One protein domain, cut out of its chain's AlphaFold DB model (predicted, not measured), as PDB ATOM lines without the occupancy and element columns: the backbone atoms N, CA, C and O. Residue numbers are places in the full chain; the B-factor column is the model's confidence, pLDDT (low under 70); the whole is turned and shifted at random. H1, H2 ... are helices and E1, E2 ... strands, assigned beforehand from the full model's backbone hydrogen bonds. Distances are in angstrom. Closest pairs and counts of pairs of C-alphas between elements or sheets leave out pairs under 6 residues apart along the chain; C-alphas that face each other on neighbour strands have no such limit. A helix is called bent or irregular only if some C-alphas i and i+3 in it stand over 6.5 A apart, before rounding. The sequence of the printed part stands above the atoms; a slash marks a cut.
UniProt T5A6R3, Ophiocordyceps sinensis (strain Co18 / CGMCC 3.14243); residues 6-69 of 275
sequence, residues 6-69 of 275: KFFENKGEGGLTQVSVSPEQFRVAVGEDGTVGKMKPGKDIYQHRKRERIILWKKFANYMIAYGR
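This is residues 6 to 69 of the 275 residues of a protein of Ophiocordyceps sinensis (strain Co18 / CGMCC 3.14243) (UniProt T5A6R3). What does the model look like at first sight? A hairpin of two strands, E1 and E2, makes one end of a long, thin body, and the loop of residues 27 to 44 runs out to the other end and folds back; one long helix, H2, runs crosswise to that length, and its residues 56 to 69 stick out alone. What are the parts and their order? The printed part has 64 residues, with two named strands and two named helices in the order E1, E2, H1, H2; the two-stranded sheet is antiparallel and the class is mixed, helices and strands. How compact is it? It is loose, with a radius of gyration of the C-alphas of 14.6 A, and flat, spanning 49 by 35 by 16 A.

Where is the sheet? E1 is residues 6 to 10, 13.3 A from first to last C-alpha, and begins with C-alpha 6 at (15.066, -54.005, -8.520). E2 is residues 16 to 21, 16.0 A long. Where are the helices? H1 is residues 23 to 26, 5.6 A long. H2 is residues 45 to 69, 35.9 A long, from C-alpha 45 at (2.454, -43.285, -17.263) to C-alpha 69 at (37.846, -44.158, -11.273). Is H2 even along its length? It has a kink of 25 degrees near residue 63, and it is only just irregular: C-alphas 66 and 69 are 6.9 A apart.

How do the strands pair? E1 and E2 form a hairpin, antiparallel, with 148 degrees between their directions. N 7 and O 19 are 2.8 A apart and N 17 and O 9 are 2.9 A apart, both within hydrogen-bond range. How do the helices stand? H1 and H2 are close but not clearly touching, the closest C-alphas being those of Phe 26 and Arg 51, 7.4 A apart. H2 is apart from both E1 and E2, and H1 is apart from E1. What do the helices' backbones show? In H2, 20 of 21 O i to N i+4 pairs are within hydrogen-bond range; H1 is too short for such a pair, and its one O i to N i+3 pair is within range.

How large is it? The two C-alphas farthest apart, those of Glu 13 and Asp 33, are 49.2 A apart. Which links are long? The link from H1 to H2, 18 residues, is long; those from E1 to E2 and from E2 to H1 are tight. Is it unbroken, and where is confidence low? The printed part has no cut. Its mean pLDDT is 77.5, and residues 12 to 14 and 68 to 69 are under 70.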
ATOM      1  N   LYS A   6      15.633 -54.412  -9.810       77.44
ATOM      2  CA  LYS A   6      15.066 -54.005  -8.520       77.44
ATOM      3  C   LYS A   6      14.958 -52.477  -8.467       77.44
ATOM      4  O   LYS A   6      15.942 -51.773  -8.674       77.44
ATOM      5  N   PHE A   7      13.767 -51.974  -8.174       76.94
ATOM      6  CA  PHE A   7      13.496 -50.580  -7.840       76.94
ATOM      7  C   PHE A   7      13.106 -50.486  -6.369       76.94
ATOM      8  O   PHE A   7      12.442 -51.380  -5.848       76.94
ATOM      9  N   PHE A   8      13.477 -49.389  -5.718       78.06
ATOM     10  CA  PHE A   8      13.022 -49.066  -4.371       78.06
ATOM     11  C   PHE A   8      12.147 -47.819  -4.439       78.06
ATOM     12  O   PHE A   8      12.559 -46.787  -4.969       78.06
ATOM     13  N   GLU A   9      10.925 -47.931  -3.935       77.38
ATOM     14  CA  GLU A   9       9.938 -46.859  -3.919       77.38
ATOM     15  C   GLU A   9       9.750 -46.378  -2.482       77.38
ATOM     16  O   GLU A   9       9.381 -47.155  -1.601       77.38
ATOM     17  N   ASN A  10      10.019 -45.096  -2.241       75.19
ATOM     18  CA  ASN A  10       9.784 -44.465  -0.948       75.19
ATOM     19  C   ASN A  10       8.303 -44.070  -0.833       75.19
ATOM     20  O   ASN A  10       7.812 -43.280  -1.641       75.19
ATOM     21  N   LYS A  11       7.603 -44.616   0.166       75.69
ATOM     22  CA  LYS A  11       6.195 -44.331   0.485       75.69
ATOM     23  C   LYS A  11       6.037 -43.407   1.701       75.69
ATOM     24  O   LYS A  11       5.018 -43.456   2.387       75.69
ATOM     25  N   GLY A  12       7.039 -42.577   1.987       68.75
ATOM     26  CA  GLY A  12       7.039 -41.679   3.140       68.75
ATOM     27  C   GLY A  12       7.042 -42.472   4.446       68.75
ATOM     28  O   GLY A  12       7.913 -43.311   4.663       68.75
ATOM     29  N   GLU A  13       6.041 -42.246   5.300       69.25
ATOM     30  CA  GLU A  13       5.900 -42.969   6.574       69.25
ATOM     31  C   GLU A  13       5.599 -44.465   6.389       69.25
ATOM     32  O   GLU A  13       5.901 -45.266   7.269       69.25
ATOM     33  N   GLY A  14       5.086 -44.865   5.217       67.50
ATOM     34  CA  GLY A  14       4.901 -46.272   4.847       67.50
ATOM     35  C   GLY A  14       6.203 -47.016   4.521       67.50
ATOM     36  O   GLY A  14       6.159 -48.207   4.215       67.50
ATOM     37  N   GLY A  15       7.353 -46.333   4.561       70.62
ATOM     38  CA  GLY A  15       8.673 -46.924   4.359       70.62
ATOM     39  C   GLY A  15       9.038 -47.173   2.894       70.62
ATOM     40  O   GLY A  15       8.445 -46.623   1.965       70.62
ATOM     41  N   LEU A  16      10.068 -47.994   2.679       76.88
ATOM     42  CA  LEU A  16      10.563 -48.358   1.353       76.88
ATOM     43  C   LEU A  16       9.944 -49.680   0.903       76.88
ATOM     44  O   LEU A  16       9.986 -50.670   1.625       76.88
ATOM     45  N   THR A  17       9.389 -49.709  -0.307       80.06
ATOM     46  CA  THR A  17       8.914 -50.942  -0.948       80.06
ATOM     47  C   THR A  17       9.845 -51.316  -2.096       80.06
ATOM     48  O   THR A  17      10.145 -50.481  -2.949       80.06
ATOM     49  N   GLN A  18      10.280 -52.572  -2.148       82.00
ATOM     50  CA  GLN A  18      11.028 -53.099  -3.285       82.00
ATOM     51  C   GLN A  18      10.062 -53.573  -4.377       82.00
ATOM     52  O   GLN A  18       9.130 -54.331  -4.113       82.00
ATOM     53  N   VAL A  19      10.309 -53.160  -5.617       81.56
ATOM     54  CA  VAL A  19       9.545 -53.558  -6.802       81.56
ATOM     55  C   VAL A  19      10.496 -54.160  -7.826       81.56
ATOM     56  O   VAL A  19      11.479 -53.537  -8.215       81.56
ATOM     57  N   SER A  20      10.193 -55.365  -8.300       80.38
ATOM     58  CA  SER A  20      10.990 -56.050  -9.320       80.38
ATOM     59  C   SER A  20      10.349 -55.882 -10.695       80.38
ATOM     60  O   SER A  20       9.146 -56.073 -10.860       80.38
ATOM     61  N   VAL A  21      11.151 -55.512 -11.688       76.88
ATOM     62  CA  VAL A  21      10.706 -55.224 -13.056       76.88
ATOM     63  C   VAL A  21      11.454 -56.126 -14.031       76.88
ATOM     64  O   VAL A  21      12.678 -56.250 -13.956       76.88
ATOM     65  N   SER A  22      10.728 -56.753 -14.962       78.50
ATOM     66  CA  SER A  22      11.351 -57.610 -15.976       78.50
ATOM     67  C   SER A  22      12.243 -56.778 -16.915       78.50
ATOM     68  O   SER A  22      11.780 -55.757 -17.438       78.50
ATOM     69  N   PRO A  23      13.492 -57.204 -17.194       74.69
ATOM     70  CA  PRO A  23      14.397 -56.497 -18.104       74.69
ATOM     71  C   PRO A  23      13.861 -56.417 -19.532       74.69
ATOM     72  O   PRO A  23      14.199 -55.497 -20.275       74.69
ATOM     73  N   GLU A  24      13.003 -57.363 -19.917       76.00
ATOM     74  CA  GLU A  24      12.396 -57.423 -21.246       76.00
ATOM     75  C   GLU A  24      11.542 -56.188 -21.544       76.00
ATOM     76  O   GLU A  24      11.504 -55.725 -22.682       76.00
ATOM     77  N   GLN A  25      10.928 -55.595 -20.513       72.31
ATOM     78  CA  GLN A  25      10.075 -54.410 -20.651       72.31
ATOM     79  C   GLN A  25      10.846 -53.167 -21.116       72.31
ATOM     80  O   GLN A  25      10.261 -52.270 -21.718       72.31
ATOM     81  N   PHE A  26      12.155 -53.121 -20.862       72.81
ATOM     82  CA  PHE A  26      13.029 -51.992 -21.192       72.81
ATOM     83  C   PHE A  26      14.195 -52.404 -22.097       72.81
ATOM     84  O   PHE A  26      15.162 -51.656 -22.253       72.81
ATOM     85  N   ARG A  27      14.113 -53.591 -22.711       74.38
ATOM     86  CA  ARG A  27      15.168 -54.115 -23.574       74.38
ATOM     87  C   ARG A  27      15.305 -53.238 -24.813       74.38
ATOM     88  O   ARG A  27      14.354 -53.005 -25.558       74.38
ATOM     89  N   VAL A  28      16.521 -52.762 -25.031       77.44
ATOM     90  CA  VAL A  28      16.888 -52.031 -26.239       77.44
ATOM     91  C   VAL A  28      17.310 -53.051 -27.291       77.44
ATOM     92  O   VAL A  28      18.152 -53.905 -27.014       77.44
ATOM     93  N   ALA A  29      16.697 -52.991 -28.473       74.19
ATOM     94  CA  ALA A  29      17.122 -53.813 -29.598       74.19
ATOM     95  C   ALA A  29      18.520 -53.373 -30.047       74.19
ATOM     96  O   ALA A  29      18.796 -52.174 -30.139       74.19
ATOM     97  N   VAL A  30      19.388 -54.344 -30.304       76.50
ATOM     98  CA  VAL A  30      20.675 -54.120 -30.961       76.50
ATOM     99  C   VAL A  30      20.457 -54.520 -32.413       76.50
ATOM    100  O   VAL A  30      19.976 -55.626 -32.659       76.50
ATOM    101  N   GLY A  31      20.695 -53.594 -33.340       72.69
ATOM    102  CA  GLY A  31      20.631 -53.892 -34.769       72.69
ATOM    103  C   GLY A  31      21.730 -54.875 -35.171       72.69
ATOM    104  O   GLY A  31      22.708 -55.040 -34.442       72.69
ATOM    105  N   GLU A  32      21.583 -55.508 -36.332       71.88
ATOM    106  CA  GLU A  32      22.577 -56.450 -36.878       71.88
ATOM    107  C   GLU A  32      23.964 -55.796 -37.046       71.88
ATOM    108  O   GLU A  32      24.985 -56.446 -36.850       71.88
ATOM    109  N   ASP A  33      23.995 -54.474 -37.236       71.69
ATOM    110  CA  ASP A  33      25.206 -53.649 -37.353       71.69
ATOM    111  C   ASP A  33      25.860 -53.294 -35.999       71.69
ATOM    112  O   ASP A  33      26.734 -52.429 -35.919       71.69
ATOM    113  N   GLY A  34      25.383 -53.865 -34.888       71.81
ATOM    114  CA  GLY A  34      25.848 -53.545 -33.532       71.81
ATOM    115  C   GLY A  34      25.365 -52.189 -32.996       71.81
ATOM    116  O   GLY A  34      25.701 -51.804 -31.872       71.81
ATOM    117  N   THR A  35      24.547 -51.457 -33.756       71.44
ATOM    118  CA  THR A  35      23.986 -50.172 -33.330       71.44
ATOM    119  C   THR A  35      22.916 -50.367 -32.254       71.44
ATOM    120  O   THR A  35      21.972 -51.148 -32.381       71.44
ATOM    121  N   VAL A  36      23.064 -49.645 -31.141       73.81
ATOM    122  CA  VAL A  36      22.128 -49.714 -30.012       73.81
ATOM    123  C   VAL A  36      20.915 -48.837 -30.317       73.81
ATOM    124  O   VAL A  36      21.039 -47.618 -30.444       73.81
ATOM    125  N   GLY A  37      19.732 -49.447 -30.407       72.00
ATOM    126  CA  GLY A  37      18.480 -48.735 -30.655       72.00
ATOM    127  C   GLY A  37      18.101 -47.740 -29.548       72.00
ATOM    128  O   GLY A  37      18.726 -47.636 -28.491       72.00
ATOM    129  N   LYS A  38      17.017 -46.989 -29.758       74.75
ATOM    130  CA  LYS A  38      16.440 -46.139 -28.703       74.75
ATOM    131  C   LYS A  38      15.463 -46.944 -27.849       74.75
ATOM    132  O   LYS A  38      14.689 -47.750 -28.359       74.75
ATOM    133  N   MET A  39      15.463 -46.690 -26.541       77.12
ATOM    134  CA  MET A  39      14.494 -47.304 -25.634       77.12
ATOM    135  C   MET A  39      13.088 -46.773 -25.939       77.12
ATOM    136  O   MET A  39      12.865 -45.553 -25.897       77.12
ATOM    137  N   LYS A  40      12.162 -47.691 -26.242       78.06
ATOM    138  CA  LYS A  40      10.775 -47.374 -26.606       78.06
ATOM    139  C   LYS A  40      10.084 -46.565 -25.494       78.06
ATOM    140  O   LYS A  40      10.449 -46.714 -24.324       78.06
ATOM    141  N   PRO A  41       9.120 -45.689 -25.827       74.81
ATOM    142  CA  PRO A  41       8.248 -45.072 -24.830       74.81
ATOM    143  C   PRO A  41       7.550 -46.147 -23.983       74.81
ATOM    144  O   PRO A  41       7.233 -47.222 -24.491       74.81
ATOM    145  N   GLY A  42       7.344 -45.874 -22.691       75.56
ATOM    146  CA  GLY A  42       6.583 -46.780 -21.824       75.56
ATOM    147  C   GLY A  42       5.127 -46.882 -22.284       75.56
ATOM    148  O   GLY A  42       4.599 -45.916 -22.830       75.56
ATOM    149  N   LYS A  43       4.479 -48.033 -22.069       80.25
ATOM    150  CA  LYS A  43       3.082 -48.247 -22.495       80.25
ATOM    151  C   LYS A  43       2.077 -47.416 -21.693       80.25
ATOM    152  O   LYS A  43       0.998 -47.115 -22.185       80.25
ATOM    153  N   ASP A  44       2.435 -47.063 -20.463       84.94
ATOM    154  CA  ASP A  44       1.617 -46.294 -19.530       84.94
ATOM    155  C   ASP A  44       2.467 -45.228 -18.807       84.94
ATOM    156  O   ASP A  44       3.696 -45.171 -18.948       84.94
ATOM    157  N   ILE A  45       1.809 -44.377 -18.013       84.56
ATOM    158  CA  ILE A  45       2.454 -43.285 -17.263       84.56
ATOM    159  C   ILE A  45       3.520 -43.819 -16.288       84.56
ATOM    160  O   ILE A  45       4.571 -43.195 -16.114       84.56
ATOM    161  N   TYR A  46       3.299 -44.980 -15.668       80.56
ATOM    162  CA  TYR A  46       4.234 -45.569 -14.707       80.56
ATOM    163  C   TYR A  46       5.488 -46.115 -15.398       80.56
ATOM    164  O   TYR A  46       6.606 -45.879 -14.937       80.56
ATOM    165  N   GLN A  47       5.330 -46.781 -16.540       80.38
ATOM    166  CA  GLN A  47       6.423 -47.249 -17.384       80.38
ATOM    167  C   GLN A  47       7.192 -46.079 -17.991       80.38
ATOM    168  O   GLN A  47       8.420 -46.131 -18.043       80.38
ATOM    169  N   HIS A  48       6.505 -45.007 -18.400       83.56
ATOM    170  CA  HIS A  48       7.159 -43.788 -18.867       83.56
ATOM    171  C   HIS A  48       8.035 -43.182 -17.764       83.56
ATOM    172  O   HIS A  48       9.211 -42.893 -17.996       83.56
ATOM    173  N   ARG A  49       7.506 -43.086 -16.536       83.25
ATOM    174  CA  ARG A  49       8.278 -42.636 -15.376       83.25
ATOM    175  C   ARG A  49       9.489 -43.535 -15.143       83.25
ATOM    176  O   ARG A  49      10.603 -43.020 -15.098       83.25
ATOM    177  N   LYS A  50       9.319 -44.859 -15.060       82.06
ATOM    178  CA  LYS A  50      10.433 -45.812 -14.873       82.06
ATOM    179  C   LYS A  50      11.492 -45.687 -15.971       82.06
ATOM    180  O   LYS A  50      12.681 -45.646 -15.664       82.06
ATOM    181  N   ARG A  51      11.075 -45.504 -17.227       83.69
ATOM    182  CA  ARG A  51      11.964 -45.229 -18.365       83.69
ATOM    183  C   ARG A  51      12.849 -44.006 -18.133       83.69
ATOM    184  O   ARG A  51      14.053 -44.096 -18.356       83.69
ATOM    185  N   GLU A  52      12.292 -42.886 -17.679       85.44
ATOM    186  CA  GLU A  52      13.086 -41.686 -17.375       85.44
ATOM    187  C   GLU A  52      14.147 -41.970 -16.307       85.44
ATOM    188  O   GLU A  52      15.293 -41.544 -16.454       85.44
ATOM    189  N   ARG A  53      13.801 -42.748 -15.270       85.31
ATOM    190  CA  ARG A  53      14.735 -43.109 -14.190       85.31
ATOM    191  C   ARG A  53      15.843 -44.026 -14.708       85.31
ATOM    192  O   ARG A  53      16.998 -43.805 -14.374       85.31
ATOM    193  N   ILE A  54      15.528 -44.982 -15.586       82.50
ATOM    194  CA  ILE A  54      16.527 -45.848 -16.238       82.50
ATOM    195  C   ILE A  54      17.486 -45.026 -17.113       82.50
ATOM    196  O   ILE A  54      18.694 -45.252 -17.093       82.50
ATOM    197  N   ILE A  55      16.975 -44.049 -17.869       84.56
ATOM    198  CA  ILE A  55      17.814 -43.171 -18.701       84.56
ATOM    199  C   ILE A  55      18.746 -42.325 -17.826       84.56
ATOM    200  O   ILE A  55      19.933 -42.212 -18.133       84.56
ATOM    201  N   LEU A  56      18.227 -41.748 -16.738       86.31
ATOM    202  CA  LEU A  56      19.039 -41.011 -15.766       86.31
ATOM    203  C   LEU A  56      20.095 -41.914 -15.126       86.31
ATOM    204  O   LEU A  56      21.258 -41.526 -15.064       86.31
ATOM    205  N   TRP A  57      19.722 -43.137 -14.743       84.12
ATOM    206  CA  TRP A  57      20.647 -44.126 -14.200       84.12
ATOM    207  C   TRP A  57      21.769 -44.464 -15.182       84.12
ATOM    208  O   TRP A  57      22.931 -44.479 -14.795       84.12
ATOM    209  N   LYS A  58      21.458 -44.650 -16.472       83.81
ATOM    210  CA  LYS A  58      22.475 -44.866 -17.514       83.81
ATOM    211  C   LYS A  58      23.433 -43.679 -17.626       83.81
ATOM    212  O   LYS A  58      24.640 -43.881 -17.707       83.81
ATOM    213  N   LYS A  59      22.911 -42.447 -17.629       86.69
ATOM    214  CA  LYS A  59      23.750 -41.236 -17.655       86.69
ATOM    215  C   LYS A  59      24.670 -41.182 -16.436       86.69
ATOM    216  O   LYS A  59      25.858 -40.926 -16.594       86.69
ATOM    217  N   PHE A  60      24.130 -41.472 -15.255       84.06
ATOM    218  CA  PHE A  60      24.890 -41.510 -14.012       84.06
ATOM    219  C   PHE A  60      25.961 -42.607 -14.026       84.06
ATOM    220  O   PHE A  60      27.117 -42.326 -13.741       84.06
ATOM    221  N   ALA A  61      25.622 -43.831 -14.432       79.81
ATOM    222  CA  ALA A  61      26.569 -44.938 -14.533       79.81
ATOM    223  C   ALA A  61      27.717 -44.618 -15.501       79.81
ATOM    224  O   ALA A  61      28.879 -44.811 -15.156       79.81
ATOM    225  N   ASN A  62      27.408 -44.064 -16.676       84.38
ATOM    226  CA  ASN A  62      28.425 -43.638 -17.637       84.38
ATOM    227  C   ASN A  62      29.336 -42.551 -17.057       84.38
ATOM    228  O   ASN A  62      30.549 -42.619 -17.225       84.38
ATOM    229  N   TYR A  63      28.756 -41.576 -16.353       84.50
ATOM    230  CA  TYR A  63      29.516 -40.536 -15.667       84.50
ATOM    231  C   TYR A  63      30.449 -41.131 -14.602       84.50
ATOM    232  O   TYR A  63      31.636 -40.829 -14.589       84.50
ATOM    233  N   MET A  64      29.948 -42.039 -13.762       78.31
ATOM    234  CA  MET A  64      30.751 -42.695 -12.725       78.31
ATOM    235  C   MET A  64      31.856 -43.585 -13.303       78.31
ATOM    236  O   MET A  64      32.928 -43.673 -12.718       78.31
ATOM    237  N   ILE A  65      31.640 -44.229 -14.452       77.62
ATOM    238  CA  ILE A  65      32.695 -44.995 -15.136       77.62
ATOM    239  C   ILE A  65      33.789 -44.061 -15.665       77.62
ATOM    240  O   ILE A  65      34.967 -44.398 -15.566       77.62
ATOM    241  N   ALA A  66      33.402 -42.911 -16.222       78.12
ATOM    242  CA  ALA A  66      34.326 -41.957 -16.826       78.12
ATOM    243  C   ALA A  66      35.129 -41.152 -15.792       78.12
ATOM    244  O   ALA A  66      36.306 -40.900 -16.015       78.12
ATOM    245  N   TYR A  67      34.506 -40.764 -14.674       75.06
ATOM    246  CA  TYR A  67      35.084 -39.824 -13.701       75.06
ATOM    247  C   TYR A  67      35.218 -40.384 -12.281       75.06
ATOM    248  O   TYR A  67      35.873 -39.782 -11.443       75.06
ATOM    249  N   GLY A  68      34.596 -41.522 -11.968       62.38
ATOM    250  CA  GLY A  68      34.628 -42.112 -10.625       62.38
ATOM    251  C   GLY A  68      35.825 -43.030 -10.366       62.38
ATOM    252  O   GLY A  68      35.897 -43.628  -9.294       62.38
ATOM    253  N   ARG A  69      36.729 -43.200 -11.342       53.72
ATOM    254  CA  ARG A  69      37.846 -44.158 -11.273       53.72
ATOM    255  C   ARG A  69      39.125 -43.632 -10.621       53.72
ATOM    256  O   ARG A  69      39.945 -44.467 -10.262       53.72
TER     257      ARG A  69